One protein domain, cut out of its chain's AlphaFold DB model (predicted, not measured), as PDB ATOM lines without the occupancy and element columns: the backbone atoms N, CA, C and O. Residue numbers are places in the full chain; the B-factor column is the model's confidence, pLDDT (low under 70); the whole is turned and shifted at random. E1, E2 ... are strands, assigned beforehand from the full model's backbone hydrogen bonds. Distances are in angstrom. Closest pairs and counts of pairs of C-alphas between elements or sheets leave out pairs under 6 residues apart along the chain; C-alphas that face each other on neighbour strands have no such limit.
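Overview. This is residues 685 to 804 of the 869 residues of the protein "Peptidase S74 domain-containing protein" of Agrobacterium vitis (UniProt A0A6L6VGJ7). This is an open, flat, branched frame of two-stranded ribbons with no core: E1 with E10, E4 with E9 and E5 with E8 follow one another as a bent stem. The long hairpin of E2 and E3 branches off between the first two ribbons, and the far end of E5 and E8 forks into the small hairpin of E6 and E7 and the loop of residues 769 to 777. The printed part has 120 residues with no named helix and ten strands, E1 to E10 in order, in five antiparallel two-stranded sheets; the class is all strand. It is extended, with a radius of gyration of the C-alphas of 25.8 A and spans of 80 by 70 by 18 A.

Along the chain. Find C-alpha 685 at (-13.803, -37.207, 47.121), where E1 begins and runs to 690. E2, residues 692 to 707, covers 40.8 A and bends by 53 degrees at residue 704; E3, 710 to 725, returns over 43.7 A. E4 takes residues 727 to 731. Look for C-alpha 741 at (-10.101, -34.496, 3.425), where E5 starts its 31.2 A to 752. E6 is 754 to 758, E7 is 764 to 768, and E8, 778 to 788, covers 29.7 A. E9 is 790 to 794, and E10, 796 to 804, covers 24.3 A to C-alpha 804 at (-20.314, -44.398, 52.295).

Arrangement. Begin with E1, antiparallel to E10 at 138 degrees, where N 687 and O 799 are 2.9 A apart. E1 runs on into E2 at 76 degrees. E2 and E3 form a hairpin, antiparallel at 171 degrees, with N 695 and O 722 at 2.8 A. At its base the closest C-alphas of E1 and E3, Gln 690 and Pro 725, are 6.9 A apart. E3 runs on into E4 at 67 degrees, and E4 is antiparallel to E9, with N 728 and O 793 at 2.8 A. E5 and E8 are antiparallel at 161 degrees, with N 744 and O 785 at 2.9 A. E5 runs on into E6 at 68 degrees; E6 and E7 form a hairpin, with N 755 and O 767 at 2.8 A. E2 and E5 are among the pairs that stay apart.

Size, cuts and confidence. The C-alphas farthest apart, Asp 761 and Glu 804, are 83.6 A from each other, while those of Arg 685 and Glu 804 are 11.0 A apart. The printed part has no cut and no long link. Its mean pLDDT is 73.6; look for values under 70 at residues 699 to 717, 719, 757 to 764, 771 to 774 and 802 to 804.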
ATOM      1  N   ARG A 685     -15.078 -37.237  47.846       72.62
ATOM      2  CA  ARG A 685     -13.803 -37.207  47.121       72.62
ATOM      3  C   ARG A 685     -13.996 -36.612  45.730       72.62
ATOM      4  O   ARG A 685     -14.961 -36.937  45.048       72.62
ATOM      5  N   VAL A 686     -13.063 -35.770  45.297       76.25
ATOM      6  CA  VAL A 686     -13.043 -35.253  43.920       76.25
ATOM      7  C   VAL A 686     -12.371 -36.295  43.034       76.25
ATOM      8  O   VAL A 686     -11.211 -36.645  43.258       76.25
ATOM      9  N   VAL A 687     -13.098 -36.813  42.046       72.69
ATOM     10  CA  VAL A 687     -12.593 -37.800  41.087       72.69
ATOM     11  C   VAL A 687     -12.683 -37.212  39.687       72.69
ATOM     12  O   VAL A 687     -13.721 -36.689  39.287       72.69
ATOM     13  N   ARG A 688     -11.590 -37.298  38.926       76.44
ATOM     14  CA  ARG A 688     -11.559 -36.875  37.524       76.44
ATOM     15  C   ARG A 688     -11.944 -38.056  36.633       76.44
ATOM     16  O   ARG A 688     -11.252 -39.072  36.647       76.44
ATOM     17  N   ARG A 689     -13.028 -37.932  35.867       79.81
ATOM     18  CA  ARG A 689     -13.537 -38.981  34.965       79.81
ATOM     19  C   ARG A 689     -13.897 -38.414  33.594       79.81
ATOM     20  O   ARG A 689     -14.033 -37.202  33.436       79.81
ATOM     21  N   GLN A 690     -13.997 -39.282  32.590       80.75
ATOM     22  CA  GLN A 690     -14.437 -38.871  31.258       80.75
ATOM     23  C   GLN A 690     -15.911 -38.470  31.343       80.75
ATOM     24  O   GLN A 690     -16.708 -39.221  31.902       80.75
ATOM     25  N   LYS A 691     -16.257 -37.285  30.833       83.94
ATOM     26  CA  LYS A 691     -17.628 -36.778  30.861       83.94
ATOM     27  C   LYS A 691     -18.506 -37.662  29.976       83.94
ATOM     28  O   LYS A 691     -18.188 -37.871  28.804       83.94
ATOM     29  N   THR A 692     -19.604 -38.153  30.532       81.31
ATOM     30  CA  THR A 692     -20.651 -38.872  29.798       81.31
ATOM     31  C   THR A 692     -21.933 -38.047  29.796       81.31
ATOM     32  O   THR A 692     -22.206 -37.292  30.731       81.31
ATOM     33  N   GLU A 693     -22.709 -38.142  28.721       80.12
ATOM     34  CA  GLU A 693     -24.064 -37.592  28.647       80.12
ATOM     35  C   GLU A 693     -25.050 -38.735  28.409       80.12
ATOM     36  O   GLU A 693     -24.788 -39.655  27.631       80.12
ATOM     37  N   THR A 694     -26.180 -38.698  29.114       75.81
ATOM     38  CA  THR A 694     -27.234 -39.700  28.970       75.81
ATOM     39  C   THR A 694     -28.079 -39.377  27.747       75.81
ATOM     40  O   THR A 694     -28.726 -38.331  27.675       75.81
ATOM     41  N   ILE A 695     -28.101 -40.299  26.795       75.12
ATOM     42  CA  ILE A 695     -28.932 -40.244  25.601       75.12
ATOM     43  C   ILE A 695     -30.069 -41.242  25.784       75.12
ATOM     44  O   ILE A 695     -29.851 -42.409  26.102       75.12
ATOM     45  N   VAL A 696     -31.300 -40.775  25.587       73.25
ATOM     46  CA  VAL A 696     -32.483 -41.637  25.575       73.25
ATOM     47  C   VAL A 696     -32.676 -42.126  24.148       73.25
ATOM     48  O   VAL A 696     -33.042 -41.348  23.268       73.25
ATOM     49  N   ASP A 697     -32.420 -43.407  23.921       70.25
ATOM     50  CA  ASP A 697     -32.623 -44.055  22.630       70.25
ATOM     51  C   ASP A 697     -33.878 -44.939  22.706       70.25
ATOM     52  O   ASP A 697     -34.165 -45.577  23.720       70.25
ATOM     53  N   THR A 698     -34.694 -44.904  21.658       71.44
ATOM     54  CA  THR A 698     -36.010 -45.551  21.613       71.44
ATOM     55  C   THR A 698     -36.012 -46.614  20.533       71.44
ATOM     56  O   THR A 698     -35.862 -46.290  19.354       71.44
ATOM     57  N   ARG A 699     -36.239 -47.879  20.906       68.31
ATOM     58  CA  ARG A 699     -36.417 -48.980  19.947       68.31
ATOM     59  C   ARG A 699     -37.814 -49.562  20.051       68.31
ATOM     60  O   ARG A 699     -38.347 -49.742  21.141       68.31
ATOM     61  N   GLU A 700     -38.386 -49.894  18.899       63.88
ATOM     62  CA  GLU A 700     -39.518 -50.811  18.852       63.88
ATOM     63  C   GLU A 700     -39.012 -52.223  19.122       63.88
ATOM     64  O   GLU A 700     -38.158 -52.747  18.405       63.88
ATOM     65  N   VAL A 701     -39.541 -52.823  20.178       66.56
ATOM     66  CA  VAL A 701     -39.277 -54.205  20.552       66.56
ATOM     67  C   VAL A 701     -40.557 -55.013  20.431       66.56
ATOM     68  O   VAL A 701     -41.654 -54.573  20.789       66.56
ATOM     69  N   GLU A 702     -40.397 -56.213  19.887       67.75
ATOM     70  CA  GLU A 702     -41.456 -57.203  19.773       67.75
ATOM     71  C   GLU A 702     -41.754 -57.797  21.146       67.75
ATOM     72  O   GLU A 702     -40.928 -58.499  21.736       67.75
ATOM     73  N   LYS A 703     -42.957 -57.532  21.651       65.19
ATOM     74  CA  LYS A 703     -43.436 -58.070  22.916       65.19
ATOM     75  C   LYS A 703     -44.642 -58.962  22.679       65.19
ATOM     76  O   LYS A 703     -45.625 -58.571  22.048       65.19
ATOM     77  N   ILE A 704     -44.558 -60.182  23.197       65.50
ATOM     78  CA  ILE A 704     -45.651 -61.149  23.151       65.50
ATOM     79  C   ILE A 704     -46.420 -61.045  24.462       65.50
ATOM     80  O   ILE A 704     -45.930 -61.477  25.505       65.50
ATOM     81  N   ASP A 705     -47.631 -60.503  24.390       66.44
ATOM     82  CA  ASP A 705     -48.538 -60.413  25.528       66.44
ATOM     83  C   ASP A 705     -49.650 -61.462  25.404       66.44
ATOM     84  O   ASP A 705     -50.099 -61.822  24.311       66.44
ATOM     85  N   LEU A 706     -50.106 -61.977  26.547       54.62
ATOM     86  CA  LEU A 706     -51.229 -62.908  26.605       54.62
ATOM     87  C   LEU A 706     -52.508 -62.126  26.908       54.62
ATOM     88  O   LEU A 706     -52.784 -61.791  28.059       54.62
ATOM     89  N   VAL A 707     -53.299 -61.850  25.873       61.75
ATOM     90  CA  VAL A 707     -54.598 -61.179  26.007       61.75
ATOM     91  C   VAL A 707     -55.688 -62.200  25.701       61.75
ATOM     92  O   VAL A 707     -55.656 -62.865  24.666       61.75
ATOM     93  N   ASP A 708     -56.612 -62.396  26.644       59.19
ATOM     94  CA  ASP A 708     -57.698 -63.388  26.567       59.19
ATOM     95  C   ASP A 708     -57.232 -64.815  26.197       59.19
ATOM     96  O   ASP A 708     -57.890 -65.551  25.458       59.19
ATOM     97  N   GLY A 709     -56.068 -65.222  26.714       64.88
ATOM     98  CA  GLY A 709     -55.534 -66.580  26.552       64.88
ATOM     99  C   GLY A 709     -54.923 -66.886  25.181       64.88
ATOM    100  O   GLY A 709     -54.594 -68.043  24.917       64.88
ATOM    101  N   LYS A 710     -54.738 -65.881  24.315       55.25
ATOM    102  CA  LYS A 710     -53.985 -66.003  23.059       55.25
ATOM    103  C   LYS A 710     -52.727 -65.141  23.124       55.25
ATOM    104  O   LYS A 710     -52.777 -64.006  23.586       55.25
ATOM    105  N   ALA A 711     -51.608 -65.688  22.655       54.75
ATOM    106  CA  ALA A 711     -50.373 -64.930  22.490       54.75
ATOM    107  C   ALA A 711     -50.536 -63.966  21.307       54.75
ATOM    108  O   ALA A 711     -50.707 -64.406  20.170       54.75
ATOM    109  N   VAL A 712     -50.525 -62.665  21.589       68.56
ATOM    110  CA  VAL A 712     -50.595 -61.596  20.592       68.56
ATOM    111  C   VAL A 712     -49.240 -60.897  20.565       68.56
ATOM    112  O   VAL A 712     -48.745 -60.449  21.596       68.56
ATOM    113  N   LEU A 713     -48.634 -60.828  19.382       59.41
ATOM    114  CA  LEU A 713     -47.414 -60.061  19.147       59.41
ATOM    115  C   LEU A 713     -47.787 -58.582  18.993       59.41
ATOM    116  O   LEU A 713     -48.600 -58.240  18.131       59.41
ATOM    117  N   SER A 714     -47.208 -57.720  19.822       66.38
ATOM    118  CA  SER A 714     -47.349 -56.266  19.744       66.38
ATOM    119  C   SER A 714     -45.973 -55.604  19.684       66.38
ATOM    120  O   SER A 714     -45.002 -56.132  20.224       66.38
ATOM    121  N   PHE A 715     -45.884 -54.461  19.009       64.94
ATOM    122  CA  PHE A 715     -44.665 -53.658  18.944       64.94
ATOM    123  C   PHE A 715     -44.796 -52.530  19.965       64.94
ATOM    124  O   PHE A 715     -45.730 -51.730  19.886       64.94
ATOM    125  N   VAL A 716     -43.908 -52.504  20.959       67.81
ATOM    126  CA  VAL A 716     -43.884 -51.474  22.004       67.81
ATOM    127  C   VAL A 716     -42.588 -50.688  21.869       67.81
ATOM    128  O   VAL A 716     -41.518 -51.270  21.705       67.81
ATOM    129  N   THR A 717     -42.676 -49.360  21.919       68.38
ATOM    130  CA  THR A 717     -41.498 -48.491  21.956       68.38
ATOM    131  C   THR A 717     -40.942 -48.471  23.376       68.38
ATOM    132  O   THR A 717     -41.555 -47.890  24.271       68.38
ATOM    133  N   GLU A 718     -39.792 -49.106  23.589       70.19
ATOM    134  CA  GLU A 718     -39.049 -49.015  24.846       70.19
ATOM    135  C   GLU A 718     -37.925 -47.985  24.703       70.19
ATOM    136  O   GLU A 718     -37.153 -48.003  23.739       70.19
ATOM    137  N   SER A 719     -37.854 -47.058  25.660       68.62
ATOM    138  CA  SER A 719     -36.765 -46.094  25.798       68.62
ATOM    139  C   SER A 719     -35.713 -46.641  26.756       68.62
ATOM    140  O   SER A 719     -36.053 -47.003  27.884       68.62
ATOM    141  N   TYR A 720     -34.450 -46.655  26.346       70.69
ATOM    142  CA  TYR A 720     -33.321 -46.995  27.204       70.69
ATOM    143  C   TYR A 720     -32.335 -45.829  27.250       70.69
ATOM    144  O   TYR A 720     -32.057 -45.167  26.251       70.69
ATOM    145  N   GLU A 721     -31.832 -45.570  28.449       75.75
ATOM    146  CA  GLU A 721     -30.809 -44.567  28.706       75.75
ATOM    147  C   GLU A 721     -29.435 -45.187  28.435       75.75
ATOM    148  O   GLU A 721     -29.060 -46.190  29.045       75.75
ATOM    149  N   LEU A 722     -28.694 -44.614  27.490       72.31
ATOM    150  CA  LEU A 722     -27.301 -44.946  27.214       72.31
ATOM    151  C   LEU A 722     -26.423 -43.783  27.648       72.31
ATOM    152  O   LEU A 722     -26.685 -42.640  27.290       72.31
ATOM    153  N   GLU A 723     -25.359 -44.071  28.385       76.06
ATOM    154  CA  GLU A 723     -24.309 -43.088  28.625       76.06
ATOM    155  C   GLU A 723     -23.316 -43.118  27.467       76.06
ATOM    156  O   GLU A 723     -22.608 -44.109  27.272       76.06
ATOM    157  N   GLU A 724     -23.251 -42.028  26.705       77.00
ATOM    158  CA  GLU A 724     -22.244 -41.870  25.664       77.00
ATOM    159  C   GLU A 724     -21.126 -40.921  26.121       77.00
ATOM    160  O   GLU A 724     -21.392 -39.878  26.726       77.00
ATOM    161  N   PRO A 725     -19.855 -41.264  25.850       80.56
ATOM    162  CA  PRO A 725     -18.733 -40.383  26.136       80.56
ATOM    163  C   PRO A 725     -18.802 -39.110  25.288       80.56
ATOM    164  O   PRO A 725     -18.934 -39.165  24.065       80.56
ATOM    165  N   VAL A 726     -18.644 -37.960  25.943       84.94
ATOM    166  CA  VAL A 726     -18.632 -36.653  25.284       84.94
ATOM    167  C   VAL A 726     -17.245 -36.385  24.700       84.94
ATOM    168  O   VAL A 726     -16.226 -36.466  25.395       84.94
ATOM    169  N   PHE A 727     -17.216 -36.029  23.418       81.75
ATOM    170  CA  PHE A 727     -16.010 -35.609  22.710       81.75
ATOM    171  C   PHE A 727     -16.190 -34.206  22.138       81.75
ATOM    172  O   PHE A 727     -17.262 -33.874  21.632       81.75
ATOM    173  N   GLU A 728     -15.126 -33.413  22.163       84.25
ATOM    174  CA  GLU A 728     -15.025 -32.181  21.386       84.25
ATOM    175  C   GLU A 728     -14.423 -32.512  20.013       84.25
ATOM    176  O   GLU A 728     -13.412 -33.215  19.910       84.25
ATOM    177  N   GLU A 729     -15.082 -32.083  18.935       83.69
ATOM    178  CA  GLU A 729     -14.615 -32.347  17.573       83.69
ATOM    179  C   GLU A 729     -13.802 -31.163  17.036       83.69
ATOM    180  O   GLU A 729     -14.298 -30.043  16.926       83.69
ATOM    181  N   HIS A 730     -12.566 -31.431  16.620       80.12
ATOM    182  CA  HIS A 730     -11.678 -30.457  15.993       80.12
ATOM    183  C   HIS A 730     -11.469 -30.796  14.516       80.12
ATOM    184  O   HIS A 730     -11.197 -31.942  14.152       80.12
ATOM    185  N   LEU A 731     -11.566 -29.791  13.646       85.56
ATOM    186  CA  LEU A 731     -11.262 -29.943  12.224       85.56
ATOM    187  C   LEU A 731      -9.772 -30.254  12.034       85.56
ATOM    188  O   LEU A 731      -8.913 -29.566  12.584       85.56
ATOM    189  N   LEU A 732      -9.462 -31.284  11.244       81.19
ATOM    190  CA  LEU A 732      -8.086 -31.714  11.021       81.19
ATOM    191  C   LEU A 732      -7.459 -30.924   9.868       81.19
ATOM    192  O   LEU A 732      -7.994 -30.898   8.751       81.19
ATOM    193  N   PHE A 733      -6.311 -30.313  10.143       82.69
ATOM    194  CA  PHE A 733      -5.463 -29.628   9.171       82.69
ATOM    195  C   PHE A 733      -4.102 -30.323   9.108       82.69
ATOM    196  O   PHE A 733      -3.658 -30.906  10.097       82.69
ATOM    197  N   ASP A 734      -3.464 -30.303   7.943       79.50
ATOM    198  CA  ASP A 734      -2.091 -30.772   7.786       79.50
ATOM    199  C   ASP A 734      -1.073 -29.705   8.230       79.50
ATOM    200  O   ASP A 734      -1.427 -28.592   8.626       79.50
ATOM    201  N   GLU A 735       0.217 -30.038   8.161       74.81
ATOM    202  CA  GLU A 735       1.316 -29.141   8.546       74.81
ATOM    203  C   GLU A 735       1.376 -27.850   7.707       74.81
ATOM    204  O   GLU A 735       1.962 -26.857   8.139       74.81
ATOM    205  N   ALA A 736       0.734 -27.825   6.534       80.75
ATOM    206  CA  ALA A 736       0.602 -26.647   5.681       80.75
ATOM    207  C   ALA A 736      -0.707 -25.868   5.933       80.75
ATOM    208  O   ALA A 736      -1.019 -24.935   5.191       80.75
ATOM    209  N   SER A 737      -1.450 -26.213   6.992       73.50
ATOM    210  CA  SER A 737      -2.763 -25.652   7.345       73.50
ATOM    211  C   SER A 737      -3.853 -25.903   6.297       73.50
ATOM    212  O   SER A 737      -4.864 -25.197   6.268       73.50
ATOM    213  N   ALA A 738      -3.683 -26.909   5.436       77.19
ATOM    214  CA  ALA A 738      -4.709 -27.331   4.496       77.19
ATOM    215  C   ALA A 738      -5.638 -28.375   5.148       77.19
ATOM    216  O   ALA A 738      -5.190 -29.205   5.942       77.19
ATOM    217  N   PRO A 739      -6.951 -28.341   4.860       82.06
ATOM    218  CA  PRO A 739      -7.907 -29.273   5.446       82.06
ATOM    219  C   PRO A 739      -7.631 -30.707   4.977       82.06
ATOM    220  O   PRO A 739      -7.577 -30.987   3.778       82.06
ATOM    221  N   VAL A 740      -7.502 -31.641   5.921       82.06
ATOM    222  CA  VAL A 740      -7.298 -33.061   5.604       82.06
ATOM    223  C   VAL A 740      -8.640 -33.675   5.231       82.06
ATOM    224  O   VAL A 740      -9.487 -33.911   6.090       82.06
ATOM    225  N   MET A 741      -8.842 -33.953   3.947       84.19
ATOM    226  CA  MET A 741     -10.101 -34.496   3.425       84.19
ATOM    227  C   MET A 741     -10.106 -36.029   3.431       84.19
ATOM    228  O   MET A 741      -9.085 -36.676   3.194       84.19
ATOM    229  N   ARG A 742     -11.276 -36.636   3.654       80.94
ATOM    230  CA  ARG A 742     -11.516 -38.066   3.418       80.94
ATOM    231  C   ARG A 742     -12.738 -38.242   2.521       80.94
ATOM    232  O   ARG A 742     -13.724 -37.521   2.648       80.94
ATOM    233  N   LYS A 743     -12.707 -39.252   1.651       79.88
ATOM    234  CA  LYS A 743     -13.874 -39.627   0.844       79.88
ATOM    235  C   LYS A 743     -14.809 -40.493   1.675       79.88
ATOM    236  O   LYS A 743     -14.425 -41.578   2.109       79.88
ATOM    237  N   VAL A 744     -16.025 -40.017   1.905       76.00
ATOM    238  CA  VAL A 744     -17.083 -40.765   2.588       76.00
ATOM    239  C   VAL A 744     -18.154 -41.126   1.577       76.00
ATOM    240  O   VAL A 744     -18.531 -40.311   0.739       76.00
ATOM    241  N   ARG A 745     -18.637 -42.369   1.646       72.88
ATOM    242  CA  ARG A 745     -19.827 -42.774   0.903       72.88
ATOM    243  C   ARG A 745     -21.045 -42.164   1.573       72.88
ATOM    244  O   ARG A 745     -21.356 -42.524   2.705       72.88
ATOM    245  N   VAL A 746     -21.718 -41.277   0.861       73.69
ATOM    246  CA  VAL A 746     -22.984 -40.679   1.282       73.69
ATOM    247  C   VAL A 746     -24.063 -41.203   0.343       73.69
ATOM    248  O   VAL A 746     -23.842 -41.299  -0.862       73.69
ATOM    249  N   GLU A 747     -25.209 -41.616   0.880       78.44
ATOM    250  CA  GLU A 747     -26.354 -42.019   0.060       78.44
ATOM    251  C   GLU A 747     -26.966 -40.766  -0.577       78.44
ATOM    252  O   GLU A 747     -27.403 -39.861   0.129       78.44
ATOM    253  N   VAL A 748     -26.969 -40.692  -1.908       74.75
ATOM    254  CA  VAL A 748     -27.432 -39.499  -2.653       74.75
ATOM    255  C   VAL A 748     -28.796 -39.739  -3.306       74.75
ATOM    256  O   VAL A 748     -29.431 -38.827  -3.827       74.75
ATOM    257  N   GLY A 749     -29.295 -40.970  -3.233       77.25
ATOM    258  CA  GLY A 749     -30.637 -41.343  -3.650       77.25
ATOM    259  C   GLY A 749     -30.805 -42.854  -3.654       77.25
ATOM    260  O   GLY A 749     -29.869 -43.596  -3.373       77.25
ATOM    261  N   LYS A 750     -31.996 -43.325  -4.014       76.88
ATOM    262  CA  LYS A 750     -32.269 -44.752  -4.206       76.88
ATOM    263  C   LYS A 750     -32.666 -44.985  -5.656       76.88
ATOM    264  O   LYS A 750     -33.459 -44.219  -6.200       76.88
ATOM    265  N   ARG A 751     -32.139 -46.035  -6.280       76.12
ATOM    266  CA  ARG A 751     -32.545 -46.463  -7.626       76.12
ATOM    267  C   ARG A 751     -33.184 -47.838  -7.565       76.12
ATOM    268  O   ARG A 751     -32.919 -48.611  -6.651       76.12
ATOM    269  N   GLN A 752     -34.017 -48.149  -8.547       76.69
ATOM    270  CA  GLN A 752     -34.632 -49.465  -8.640       76.69
ATOM    271  C   GLN A 752     -33.560 -50.521  -8.921       76.69
ATOM    272  O   GLN A 752     -32.761 -50.379  -9.848       76.69
ATOM    273  N   LYS A 753     -33.531 -51.569  -8.101       77.19
ATOM    274  CA  LYS A 753     -32.579 -52.667  -8.222       77.19
ATOM    275  C   LYS A 753     -32.921 -53.484  -9.463       77.19
ATOM    276  O   LYS A 753     -34.038 -53.981  -9.596       77.19
ATOM    277  N   VAL A 754     -31.959 -53.628 -10.366       76.75
ATOM    278  CA  VAL A 754     -32.098 -54.384 -11.617       76.75
ATOM    279  C   VAL A 754     -31.113 -55.546 -11.641       76.75
ATOM    280  O   VAL A 754     -29.983 -55.433 -11.170       76.75
ATOM    281  N   THR A 755     -31.543 -56.682 -12.179       71.25
ATOM    282  CA  THR A 755     -30.708 -57.871 -12.382       71.25
ATOM    283  C   THR A 755     -30.599 -58.156 -13.873       71.25
ATOM    284  O   THR A 755     -31.587 -58.104 -14.598       71.25
ATOM    285  N   LEU A 756     -29.392 -58.466 -14.345       70.69
ATOM    286  CA  LEU A 756     -29.147 -58.829 -15.740       70.69
ATOM    287  C   LEU A 756     -29.569 -60.276 -15.982       70.69
ATOM    288  O   LEU A 756     -28.887 -61.211 -15.558       70.69
ATOM    289  N   VAL A 757     -30.671 -60.457 -16.701       68.25
ATOM    290  CA  VAL A 757     -31.152 -61.775 -17.110       68.25
ATOM    291  C   VAL A 757     -30.678 -62.039 -18.535       68.25
ATOM    292  O   VAL A 757     -30.831 -61.210 -19.434       68.25
ATOM    293  N   LYS A 758     -30.024 -63.184 -18.734       61.41
ATOM    294  CA  LYS A 758     -29.511 -63.600 -20.041       61.41
ATOM    295  C   LYS A 758     -30.639 -64.277 -20.815       61.41
ATOM    296  O   LYS A 758     -31.200 -65.253 -20.327       61.41
ATOM    297  N   GLN A 759     -30.960 -63.755 -21.989       69.88
ATOM    298  CA  GLN A 759     -31.969 -64.331 -22.868       69.88
ATOM    299  C   GLN A 759     -31.385 -65.477 -23.699       69.88
ATOM    300  O   GLN A 759     -30.164 -65.639 -23.801       69.88
ATOM    301  N   GLU A 760     -32.264 -66.296 -24.276       64.69
ATOM    302  CA  GLU A 760     -31.886 -67.492 -25.043       64.69
ATOM    303  C   GLU A 760     -31.063 -67.174 -26.303       64.69
ATOM    304  O   GLU A 760     -30.263 -68.003 -26.728       64.69
ATOM    305  N   ASP A 761     -31.168 -65.957 -26.849       63.75
ATOM    306  CA  ASP A 761     -30.333 -65.477 -27.962       63.75
ATOM    307  C   ASP A 761     -28.926 -65.007 -27.527       63.75
ATOM    308  O   ASP A 761     -28.097 -64.619 -28.352       63.75
ATOM    309  N   GLY A 762     -28.633 -65.062 -26.225       60.19
ATOM    310  CA  GLY A 762     -27.362 -64.663 -25.632       60.19
ATOM    311  C   GLY A 762     -27.263 -63.181 -25.257       60.19
ATOM    312  O   GLY A 762     -26.277 -62.811 -24.608       60.19
ATOM    313  N   SER A 763     -28.259 -62.355 -25.590       61.22
ATOM    314  CA  SER A 763     -28.344 -60.963 -25.141       61.22
ATOM    315  C   SER A 763     -28.680 -60.882 -23.644       61.22
ATOM    316  O   SER A 763     -29.207 -61.821 -23.044       61.22
ATOM    317  N   ARG A 764     -28.302 -59.783 -22.986       63.56
ATOM    318  CA  ARG A 764     -28.565 -59.560 -21.557       63.56
ATOM    319  C   ARG A 764     -29.488 -58.363 -21.406       63.56
ATOM    320  O   ARG A 764     -29.165 -57.293 -21.912       63.56
ATOM    321  N   LEU A 765     -30.601 -58.552 -20.706       72.44
ATOM    322  CA  LEU A 765     -31.607 -57.523 -20.463       72.44
ATOM    323  C   LEU A 765     -31.701 -57.250 -18.959       72.44
ATOM    324  O   LEU A 765     -31.730 -58.179 -18.150       72.44
ATOM    325  N   GLU A 766     -31.689 -55.972 -18.584       72.50
ATOM    326  CA  GLU A 766     -31.856 -55.542 -17.196       72.50
ATOM    327  C   GLU A 766     -33.330 -55.665 -16.802       72.50
ATOM    328  O   GLU A 766     -34.198 -55.032 -17.402       72.50
ATOM    329  N   GLN A 767     -33.617 -56.500 -15.806       73.94
ATOM    330  CA  GLN A 767     -34.961 -56.716 -15.286       73.94
ATOM    331  C   GLN A 767     -35.055 -56.202 -13.852       73.94
ATOM    332  O   GLN A 767     -34.236 -56.549 -12.999       73.94
ATOM    333  N   SER A 768     -36.066 -55.381 -13.583       76.69
ATOM    334  CA  SER A 768     -36.327 -54.854 -12.246       76.69
ATOM    335  C   SER A 768     -36.688 -55.953 -11.253       76.69
ATOM    336  O   SER A 768     -37.481 -56.845 -11.555       76.69
ATOM    337  N   VAL A 769     -36.122 -55.859 -10.053       73.88
ATOM    338  CA  VAL A 769     -36.387 -56.762  -8.932       73.88
ATOM    339  C   VAL A 769     -37.531 -56.186  -8.098       73.88
ATOM    340  O   VAL A 769     -37.501 -55.011  -7.731       73.88
ATOM    341  N   PHE A 770     -38.535 -57.011  -7.805       75.81
ATOM    342  CA  PHE A 770     -39.690 -56.668  -6.974       75.81
ATOM    343  C   PHE A 770     -39.685 -57.530  -5.706       75.81
ATOM    344  O   PHE A 770     -39.144 -58.636  -5.728       75.81
ATOM    345  N   ASP A 771     -40.218 -57.004  -4.608       69.31
ATOM    346  CA  ASP A 771     -40.405 -57.753  -3.367       69.31
ATOM    347  C   ASP A 771     -41.623 -58.689  -3.459       69.31
ATOM    348  O   ASP A 771     -42.376 -58.666  -4.437       69.31
ATOM    349  N   ASP A 772     -41.828 -59.516  -2.431       66.31
ATOM    350  CA  ASP A 772     -42.908 -60.514  -2.382       66.31
ATOM    351  C   ASP A 772     -44.319 -59.890  -2.412       66.31
ATOM    352  O   ASP A 772     -45.301 -60.579  -2.689       66.31
ATOM    353  N   ASN A 773     -44.420 -58.572  -2.193       67.62
ATOM    354  CA  ASN A 773     -45.655 -57.795  -2.267       67.62
ATOM    355  C   ASN A 773     -45.814 -57.055  -3.613       67.62
ATOM    356  O   ASN A 773     -46.785 -56.320  -3.798       67.62
ATOM    357  N   GLY A 774     -44.891 -57.251  -4.561       65.69
ATOM    358  CA  GLY A 774     -44.922 -56.664  -5.901       65.69
ATOM    359  C   GLY A 774     -44.398 -55.225  -5.992       65.69
ATOM    360  O   GLY A 774     -44.547 -54.602  -7.046       65.69
ATOM    361  N   ASN A 775     -43.770 -54.684  -4.943       71.38
ATOM    362  CA  ASN A 775     -43.177 -53.347  -4.971       71.38
ATOM    363  C   ASN A 775     -41.728 -53.393  -5.475       71.38
ATOM    364  O   ASN A 775     -41.006 -54.354  -5.207       71.38
ATOM    365  N   PRO A 776     -41.263 -52.373  -6.214       73.56
ATOM    366  CA  PRO A 776     -39.897 -52.349  -6.717       73.56
ATOM    367  C   PRO A 776     -38.888 -52.271  -5.566       73.56
ATOM    368  O   PRO A 776     -38.928 -51.350  -4.750       73.56
ATOM    369  N   VAL A 777     -37.947 -53.218  -5.524       72.44
ATOM    370  CA  VAL A 777     -36.859 -53.218  -4.540       72.44
ATOM    371  C   VAL A 777     -35.898 -52.095  -4.903       72.44
ATOM    372  O   VAL A 777     -35.309 -52.089  -5.984       72.44
ATOM    373  N   MET A 778     -35.735 -51.136  -3.999       78.25
ATOM    374  CA  MET A 778     -34.853 -49.989  -4.193       78.25
ATOM    375  C   MET A 778     -33.494 -50.260  -3.548       78.25
ATOM    376  O   MET A 778     -33.426 -50.664  -2.389       78.25
ATOM    377  N   GLU A 779     -32.410 -50.018  -4.280       73.69
ATOM    378  CA  GLU A 779     -31.055 -50.039  -3.735       73.69
ATOM    379  C   GLU A 779     -30.520 -48.612  -3.534       73.69
ATOM    380  O   GLU A 779     -30.768 -47.730  -4.368       73.69
ATOM    381  N   PRO A 780     -29.798 -48.358  -2.430       73.81
ATOM    382  CA  PRO A 780     -29.173 -47.067  -2.187       73.81
ATOM    383  C   PRO A 780     -28.043 -46.819  -3.192       73.81
ATOM    384  O   PRO A 780     -27.179 -47.666  -3.426       73.81
ATOM    385  N   VAL A 781     -28.060 -45.632  -3.794       76.25
ATOM    386  CA  VAL A 781     -27.000 -45.111  -4.655       76.25
ATOM    387  C   VAL A 781     -26.111 -44.233  -3.798       76.25
ATOM    388  O   VAL A 781     -26.547 -43.219  -3.251       76.25
ATOM    389  N   TYR A 782     -24.849 -44.628  -3.700       75.06
ATOM    390  CA  TYR A 782     -23.855 -43.886  -2.949       75.06
ATOM    391  C   TYR A 782     -22.987 -43.064  -3.888       75.06
ATOM    392  O   TYR A 782     -22.501 -43.587  -4.892       75.06
ATOM    393  N   ASP A 783     -22.737 -41.818  -3.511       78.44
ATOM    394  CA  ASP A 783     -21.692 -40.997  -4.107       78.44
ATOM    395  C   ASP A 783     -20.554 -40.809  -3.103       78.44
ATOM    396  O   ASP A 783     -20.742 -40.876  -1.882       78.44
ATOM    397  N   LEU A 784     -19.348 -40.617  -3.623       76.94
ATOM    398  CA  LEU A 784     -18.165 -40.359  -2.813       76.94
ATOM    399  C   LEU A 784     -18.021 -38.852  -2.637       76.94
ATOM    400  O   LEU A 784     -17.499 -38.169  -3.513       76.94
ATOM    401  N   GLN A 785     -18.447 -38.350  -1.482       78.50
ATOM    402  CA  GLN A 785     -18.263 -36.949  -1.121       78.50
ATOM    403  C   GLN A 785     -16.973 -36.769  -0.322       78.50
ATOM    404  O   GLN A 785     -16.642 -37.575   0.553       78.50
ATOM    405  N   GLU A 786     -16.226 -35.713  -0.631       79.12
ATOM    406  CA  GLU A 786     -15.064 -35.312   0.156       79.12
ATOM    407  C   GLU A 786     -15.523 -34.486   1.353       79.12
ATOM    408  O   GLU A 786     -16.082 -33.402   1.202       79.12
ATOM    409  N   VAL A 787     -15.279 -35.008   2.554       77.25
ATOM    410  CA  VAL A 787     -15.569 -34.333   3.822       77.25
ATOM    411  C   VAL A 787     -14.288 -34.204   4.635       77.25
ATOM    412  O   VAL A 787     -13.436 -35.097   4.617       77.25
ATOM    413  N   GLN A 788     -14.132 -33.084   5.338       82.00
ATOM    414  CA  GLN A 788     -12.954 -32.843   6.166       82.00
ATOM    415  C   GLN A 788     -12.925 -33.825   7.344       82.00
ATOM    416  O   GLN A 788     -13.946 -34.111   7.969       82.00
ATOM    417  N   ARG A 789     -11.750 -34.390   7.623       81.19
ATOM    418  CA  ARG A 789     -11.529 -35.309   8.739       81.19
ATOM    419  C   ARG A 789     -11.568 -34.519  10.049       81.19
ATOM    420  O   ARG A 789     -11.081 -33.395  10.110       81.19
ATOM    421  N   VAL A 790     -12.132 -35.124  11.089       83.19
ATOM    422  CA  VAL A 790     -12.201 -34.547  12.437       83.19
ATOM    423  C   VAL A 790     -11.374 -35.375  13.415       83.19
ATOM    424  O   VAL A 790     -11.306 -36.603  13.294       83.19
ATOM    425  N   TYR A 791     -10.728 -34.696  14.354       80.81
ATOM    426  CA  TYR A 791     -10.118 -35.265  15.550       80.81
ATOM    427  C   TYR A 791     -11.104 -35.135  16.714       80.81
ATOM    428  O   TYR A 791     -11.762 -34.108  16.839       80.81
ATOM    429  N   ARG A 792     -11.231 -36.176  17.540       81.31
ATOM    430  CA  ARG A 792     -12.158 -36.209  18.679       81.31
ATOM    431  C   ARG A 792     -11.360 -36.206  19.971       81.31
ATOM    432  O   ARG A 792     -10.699 -37.199  20.269       81.31
ATOM    433  N   GLU A 793     -11.426 -35.116  20.721       79.12
ATOM    434  CA  GLU A 793     -10.779 -35.004  22.025       79.12
ATOM    435  C   GLU A 793     -11.771 -35.374  23.143       79.12
ATOM    436  O   GLU A 793     -12.876 -34.832  23.174       79.12
ATOM    437  N   PRO A 794     -11.444 -36.320  24.046       83.81
ATOM    438  CA  PRO A 794     -12.336 -36.686  25.144       83.81
ATOM    439  C   PRO A 794     -12.428 -35.558  26.177       83.81
ATOM    440  O   PRO A 794     -11.411 -35.099  26.701       83.81
ATOM    441  N   VAL A 795     -13.652 -35.157  26.522       85.88
ATOM    442  CA  VAL A 795     -13.897 -34.139  27.552       85.88
ATOM    443  C   VAL A 795     -13.838 -34.791  28.937       85.88
ATOM    444  O   VAL A 795     -14.469 -35.819  29.177       85.88
ATOM    445  N   TRP A 796     -13.089 -34.196  29.867       80.38
ATOM    446  CA  TRP A 796     -12.951 -34.676  31.250       80.38
ATOM    447  C   TRP A 796     -13.698 -33.760  32.219       80.38
ATOM    448  O   TRP A 796     -13.624 -32.541  32.092       80.38
ATOM    449  N   GLU A 797     -14.354 -34.340  33.221       82.69
ATOM    450  CA  GLU A 797     -15.000 -33.612  34.316       82.69
ATOM    451  C   GLU A 797     -14.422 -34.028  35.675       82.69
ATOM    452  O   GLU A 797     -14.005 -35.173  35.876       82.69
ATOM    453  N   GLU A 798     -14.379 -33.083  36.612       80.19
ATOM    454  CA  GLU A 798     -14.110 -33.355  38.024       80.19
ATOM    455  C   GLU A 798     -15.448 -33.442  38.752       80.19
ATOM    456  O   GLU A 798     -16.206 -32.474  38.787       80.19
ATOM    457  N   VAL A 799     -15.751 -34.618  39.301       75.81
ATOM    458  CA  VAL A 799     -17.011 -34.879  39.997       75.81
ATOM    459  C   VAL A 799     -16.722 -35.202  41.452       75.81
ATOM    460  O   VAL A 799     -15.864 -36.029  41.769       75.81
ATOM    461  N   GLU A 800     -17.454 -34.542  42.344       73.94
ATOM    462  CA  GLU A 800     -17.490 -34.877  43.762       73.94
ATOM    463  C   GLU A 800     -18.308 -36.159  43.962       73.94
ATOM    464  O   GLU A 800     -19.537 -36.161  43.921       73.94
ATOM    465  N   GLU A 801     -17.616 -37.276  44.167       70.56
ATOM    466  CA  GLU A 801     -18.226 -38.559  44.486       70.56
ATOM    467  C   GLU A 801     -18.334 -38.707  46.009       70.56
ATOM    468  O   GLU A 801     -17.349 -38.573  46.739       70.56
ATOM    469  N   THR A 802     -19.539 -38.998  46.501       62.81
ATOM    470  CA  THR A 802     -19.790 -39.248  47.925       62.81
ATOM    471  C   THR A 802     -19.778 -40.751  48.186       62.81
ATOM    472  O   THR A 802     -20.640 -41.468  47.684       62.81
ATOM    473  N   VAL A 803     -18.820 -41.231  48.981       65.06
ATOM    474  CA  VAL A 803     -18.658 -42.655  49.311       65.06
ATOM    475  C   VAL A 803     -19.088 -42.913  50.752       65.06
ATOM    476  O   VAL A 803     -18.701 -42.190  51.671       65.06
ATOM    477  N   GLU A 804     -19.886 -43.957  50.967       63.34
ATOM    478  CA  GLU A 804     -20.314 -44.398  52.295       63.34
ATOM    479  C   GLU A 804     -19.157 -45.102  53.022       63.34
ATOM    480  O   GLU A 804     -18.712 -46.180  52.634       63.34
TER     481      GLU A 804